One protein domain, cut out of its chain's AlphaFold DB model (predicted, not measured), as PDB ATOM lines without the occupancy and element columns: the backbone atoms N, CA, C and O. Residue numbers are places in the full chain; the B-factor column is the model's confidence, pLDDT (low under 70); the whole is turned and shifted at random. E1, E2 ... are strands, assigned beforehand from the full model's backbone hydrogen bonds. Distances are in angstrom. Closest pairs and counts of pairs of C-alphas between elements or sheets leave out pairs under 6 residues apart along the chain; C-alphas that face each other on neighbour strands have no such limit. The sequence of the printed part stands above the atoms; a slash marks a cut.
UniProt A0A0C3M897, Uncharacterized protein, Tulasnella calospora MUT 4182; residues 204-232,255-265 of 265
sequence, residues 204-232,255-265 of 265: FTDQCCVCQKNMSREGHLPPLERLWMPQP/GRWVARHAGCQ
ATOM      1  N   PHE A 204     158.164 165.908 119.390       95.75
ATOM      2  CA  PHE A 204     157.892 167.348 119.539       95.75
ATOM      3  C   PHE A 204     156.623 167.840 118.828       95.75
ATOM      4  O   PHE A 204     156.265 169.013 118.948       95.75
ATOM      5  N   THR A 205     155.964 166.976 118.062       96.69
ATOM      6  CA  THR A 205     154.770 167.308 117.273       96.69
ATOM      7  C   THR A 205     153.519 166.592 117.773       96.69
ATOM      8  O   THR A 205     152.414 167.078 117.534       96.69
ATOM      9  N   ASP A 206     153.680 165.491 118.502       96.81
ATOM     10  CA  ASP A 206     152.593 164.770 119.142       96.81
ATOM     11  C   ASP A 206     151.875 165.647 120.165       96.81
ATOM     12  O   ASP A 206     152.480 166.368 120.961       96.81
ATOM     13  N   GLN A 207     150.550 165.540 120.168       97.19
ATOM     14  CA  GLN A 207     149.704 166.166 121.170       97.19
ATOM     15  C   GLN A 207     149.412 165.167 122.282       97.19
ATOM     16  O   GLN A 207     149.129 163.994 122.037       97.19
ATOM     17  N   CYS A 208     149.450 165.643 123.521       96.50
ATOM     18  CA  CYS A 208     149.018 164.852 124.658       96.50
ATOM     19  C   CYS A 208     147.546 164.458 124.492       96.50
ATOM     20  O   CYS A 208     146.691 165.327 124.347       96.50
ATOM     21  N   CYS A 209     147.236 163.167 124.607       95.56
ATOM     22  CA  CYS A 209     145.877 162.646 124.447       95.56
ATOM     23  C   CYS A 209     144.863 163.195 125.468       95.56
ATOM     24  O   CYS A 209     143.663 163.084 125.249       95.56
ATOM     25  N   VAL A 210     145.340 163.795 126.563       94.62
ATOM     26  CA  VAL A 210     144.511 164.398 127.615       94.62
ATOM     27  C   VAL A 210     144.348 165.901 127.380       94.62
ATOM     28  O   VAL A 210     143.242 166.381 127.162       94.62
ATOM     29  N   CYS A 211     145.445 166.669 127.391       95.50
ATOM     30  CA  CYS A 211     145.374 168.134 127.324       95.50
ATOM     31  C   CYS A 211     145.464 168.720 125.905       95.50
ATOM     32  O   CYS A 211     145.393 169.940 125.763       95.50
ATOM     33  N   GLN A 212     145.654 167.876 124.882       96.56
ATOM     34  CA  GLN A 212     145.740 168.227 123.455       96.56
ATOM     35  C   GLN A 212     146.829 169.264 123.120       96.56
ATOM     36  O   GLN A 212     146.755 169.983 122.128       96.56
ATOM     37  N   LYS A 213     147.871 169.355 123.956       95.81
ATOM     38  CA  LYS A 213     149.032 170.237 123.749       95.81
ATOM     39  C   LYS A 213     150.279 169.422 123.444       95.81
ATOM     40  O   LYS A 213     150.425 168.311 123.947       95.81
ATOM     41  N   ASN A 214     151.182 170.011 122.669       94.44
ATOM     42  CA  ASN A 214     152.493 169.453 122.327       94.44
ATOM     43  C   ASN A 214     153.595 169.784 123.348       94.44
ATOM     44  O   ASN A 214     154.690 169.247 123.254       94.44
ATOM     45  N   MET A 215     153.322 170.684 124.293       92.19
ATOM     46  CA  MET A 215     154.244 171.071 125.357       92.19
ATOM     47  C   MET A 215     153.477 171.228 126.667       92.19
ATOM     48  O   MET A 215     152.383 171.810 126.703       92.19
ATOM     49  N   SER A 216     154.069 170.757 127.759       84.44
ATOM     50  CA  SER A 216     153.567 170.998 129.102       84.44
ATOM     51  C   SER A 216     153.698 172.481 129.463       84.44
ATOM     52  O   SER A 216     154.641 173.167 129.065       84.44
ATOM     53  N   ARG A 217     152.746 172.992 130.259       76.62
ATOM     54  CA  ARG A 217     152.851 174.340 130.854       76.62
ATOM     55  C   ARG A 217     154.008 174.426 131.851       76.62
ATOM     56  O   ARG A 217     154.617 175.477 131.998       76.62
ATOM     57  N   GLU A 218     154.298 173.314 132.512       74.81
ATOM     58  CA  GLU A 218     155.354 173.186 133.506       74.81
ATOM     59  C   GLU A 218     156.579 172.535 132.856       74.81
ATOM     60  O   GLU A 218     156.526 171.379 132.440       74.81
ATOM     61  N   GLY A 219     157.677 173.281 132.727       76.25
ATOM     62  CA  GLY A 219     158.969 172.742 132.283       76.25
ATOM     63  C   GLY A 219     159.172 172.592 130.771       76.25
ATOM     64  O   GLY A 219     160.242 172.131 130.380       76.25
ATOM     65  N   HIS A 220     158.205 172.997 129.933       87.06
ATOM     66  CA  HIS A 220     158.292 172.937 128.462       87.06
ATOM     67  C   HIS A 220     158.710 171.554 127.934       87.06
ATOM     68  O   HIS A 220     159.523 171.437 127.017       87.06
ATOM     69  N   LEU A 221     158.182 170.498 128.554       94.00
ATOM     70  CA  LEU A 221     158.462 169.126 128.160       94.00
ATOM     71  C   LEU A 221     157.395 168.666 127.159       94.00
ATOM     72  O   LEU A 221     156.208 168.904 127.398       94.00
ATOM     73  N   PRO A 222     157.778 167.984 126.069       96.38
ATOM     74  CA  PRO A 222     156.808 167.318 125.211       96.38
ATOM     75  C   PRO A 222     156.079 166.192 125.970       96.38
ATOM     76  O   PRO A 222     156.507 165.801 127.065       96.38
ATOM     77  N   PRO A 223     155.000 165.615 125.414       96.06
ATOM     78  CA  PRO A 223     154.351 164.458 126.007       96.06
ATOM     79  C   PRO A 223     155.272 163.240 125.868       96.06
ATOM     80  O   PRO A 223     155.297 162.567 124.839       96.06
ATOM     81  N   LEU A 224     156.084 163.002 126.900       95.06
ATOM     82  CA  LEU A 224     157.091 161.940 126.949       95.06
ATOM     83  C   LEU A 224     156.507 160.571 127.286       95.06
ATOM     84  O   LEU A 224     157.097 159.554 126.930       95.06
ATOM     85  N   GLU A 225     155.364 160.515 127.959       93.88
ATOM     86  CA  GLU A 225     154.758 159.239 128.304       93.88
ATOM     87  C   GLU A 225     154.065 158.621 127.097       93.88
ATOM     88  O   GLU A 225     153.583 159.315 126.192       93.88
ATOM     89  N   ARG A 226     154.039 157.290 127.078       93.44
ATOM     90  CA  ARG A 226     153.396 156.499 126.036       93.44
ATOM     91  C   ARG A 226     152.432 155.534 126.701       93.44
ATOM     92  O   ARG A 226     152.840 154.693 127.495       93.44
ATOM     93  N   LEU A 227     151.155 155.677 126.372       90.75
ATOM     94  CA  LEU A 227     150.098 154.793 126.846       90.75
ATOM     95  C   LEU A 227     149.653 153.876 125.719       90.75
ATOM     96  O   LEU A 227     149.364 154.345 124.618       90.75
ATOM     97  N   TRP A 228     149.569 152.580 125.997       88.62
ATOM     98  CA  TRP A 228     148.935 151.649 125.081       88.62
ATOM     99  C   TRP A 228     147.416 151.769 125.205       88.62
ATOM    100  O   TRP A 228     146.857 151.496 126.267       88.62
ATOM    101  N   MET A 229     146.743 152.154 124.124       87.94
ATOM    102  CA  MET A 229     145.284 152.137 124.052       87.94
ATOM    103  C   MET A 229     144.826 151.042 123.088       87.94
ATOM    104  O   MET A 229     145.250 151.053 121.927       87.94
ATOM    105  N   PRO A 230     143.966 150.107 123.532       86.06
ATOM    106  CA  PRO A 230     143.360 149.139 122.631       86.06
ATOM    107  C   PRO A 230     142.518 149.881 121.591       86.06
ATOM    108  O   PRO A 230     141.819 150.845 121.912       86.06
ATOM    109  N   GLN A 231     142.613 149.460 120.335       83.75
ATOM    110  CA  GLN A 231     141.735 149.964 119.295       83.75
ATOM    111  C   GLN A 231     140.437 149.160 119.351       83.75
ATOM    112  O   GLN A 231     140.493 147.927 119.403       83.75
ATOM    113  N   PRO A 232     139.268 149.822 119.366       82.12
ATOM    114  CA  PRO A 232     138.017 149.105 119.223       82.12
ATOM    115  C   PRO A 232     138.046 148.420 117.861       82.12
ATOM    116  O   PRO A 232     138.174 149.086 116.832       82.12
ATOM    117  N   GLY A 255     145.960 147.664 119.032       86.38
ATOM    118  CA  GLY A 255     146.056 148.881 119.818       86.38
ATOM    119  C   GLY A 255     147.093 149.818 119.240       86.38
ATOM    120  O   GLY A 255     147.764 149.507 118.254       86.38
ATOM    121  N   ARG A 256     147.194 151.001 119.830       90.38
ATOM    122  CA  ARG A 256     148.184 152.006 119.456       90.38
ATOM    123  C   ARG A 256     148.748 152.680 120.690       90.38
ATOM    124  O   ARG A 256     148.048 152.872 121.681       90.38
ATOM    125  N   TRP A 257     149.997 153.102 120.583       92.31
ATOM    126  CA  TRP A 257     150.602 153.997 121.554       92.31
ATOM    127  C   TRP A 257     150.089 155.421 121.349       92.31
ATOM    128  O   TRP A 257     149.981 155.886 120.214       92.31
ATOM    129  N   VAL A 258     149.789 156.120 122.440       94.62
ATOM    130  CA  VAL A 258     149.462 157.549 122.427       94.62
ATOM    131  C   VAL A 258     150.320 158.328 123.406       94.62
ATOM    132  O   VAL A 258     150.725 157.816 124.449       94.62
ATOM    133  N   ALA A 259     150.601 159.574 123.044       95.88
ATOM    134  CA  ALA A 259     151.474 160.460 123.789       95.88
ATOM    135  C   ALA A 259     150.738 161.107 124.977       95.88
ATOM    136  O   ALA A 259     149.598 161.562 124.841       95.88
ATOM    137  N   ARG A 260     151.391 161.202 126.140       94.94
ATOM    138  CA  ARG A 260     150.850 161.869 127.336       94.94
ATOM    139  C   ARG A 260     151.941 162.624 128.104       94.94
ATOM    140  O   ARG A 260     153.105 162.242 128.077       94.94
ATOM    141  N   HIS A 261     151.588 163.727 128.763       94.75
ATOM    142  CA  HIS A 261     152.482 164.381 129.726       94.75
ATOM    143  C   HIS A 261     152.406 163.686 131.092       94.75
ATOM    144  O   HIS A 261     151.324 163.271 131.496       94.75
ATOM    145  N   ALA A 262     153.506 163.693 131.850       88.75
ATOM    146  CA  ALA A 262     153.607 163.036 133.160       88.75
ATOM    147  C   ALA A 262     152.618 163.511 134.240       88.75
ATOM    148  O   ALA A 262     152.365 162.799 135.204       88.75
ATOM    149  N   GLY A 263     152.032 164.701 134.079       87.94
ATOM    150  CA  GLY A 263     151.042 165.254 135.011       87.94
ATOM    151  C   GLY A 263     149.604 165.272 134.491       87.94
ATOM    152  O   GLY A 263     148.728 165.799 135.169       87.94
ATOM    153  N   CYS A 264     149.341 164.773 133.281       90.19
ATOM    154  CA  CYS A 264     147.996 164.809 132.716       90.19
ATOM    155  C   CYS A 264     147.207 163.556 133.111       90.19
ATOM    156  O   CYS A 264     147.586 162.446 132.734       90.19
ATOM    157  N   GLN A 265     146.107 163.766 133.836       85.75
ATOM    158  CA  GLN A 265     145.125 162.753 134.229       85.75
ATOM    159  C   GLN A 265     143.784 163.038 133.563       85.75
ATOM    160  O   GLN A 265     143.453 164.240 133.431       85.75
TER     161      GLN A 265
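What this domain is: This is residues 204 to 232 and 255 to 265 of the 265 residues of an uncharacterized protein of Tulasnella calospora MUT 4182 (UniProt A0A0C3M897). With little regular structure, the domain is a wound, loop-built head of residues 204 to 224, followed by a ribbon of two antiparallel strands, E1 and E2, that makes the other end of the long axis. The printed part has 40 residues, no named helix and two named strands, E1 then E2. The class is all strand, with 12 residues in named elements. It is compact, with a radius of gyration of the C-alphas of 10.0 A, yet elongated, spanning 33 by 20 by 13 A.

Where its parts are: After the unnamed residues 204 to 224, E1 covers residues 225 to 230, 16.3 A long, from C-alpha 225 at (154.758, 159.239, 128.304). E2 covers residues 255 to 260, 15.8 A long, ending at C-alpha 260 at (150.850, 161.869, 127.336).

How they stand to each other: E1 and E2 are antiparallel neighbours, with 150 degrees between their directions. C-alphas 228 and 257 face each other at 4.6 A. N 225 and O 260, at 2.8 A, and N 256 and O 229, at 2.9 A, are within hydrogen-bond range.

The domain as a whole: The C-alphas farthest apart, of Gly 219 and Pro 232, are 34.2 A apart. Residues 233 to 254 are not printed; C-alphas 232 and 255 are 8.1 A apart across this cut. No printed residue is under 70 in pLDDT.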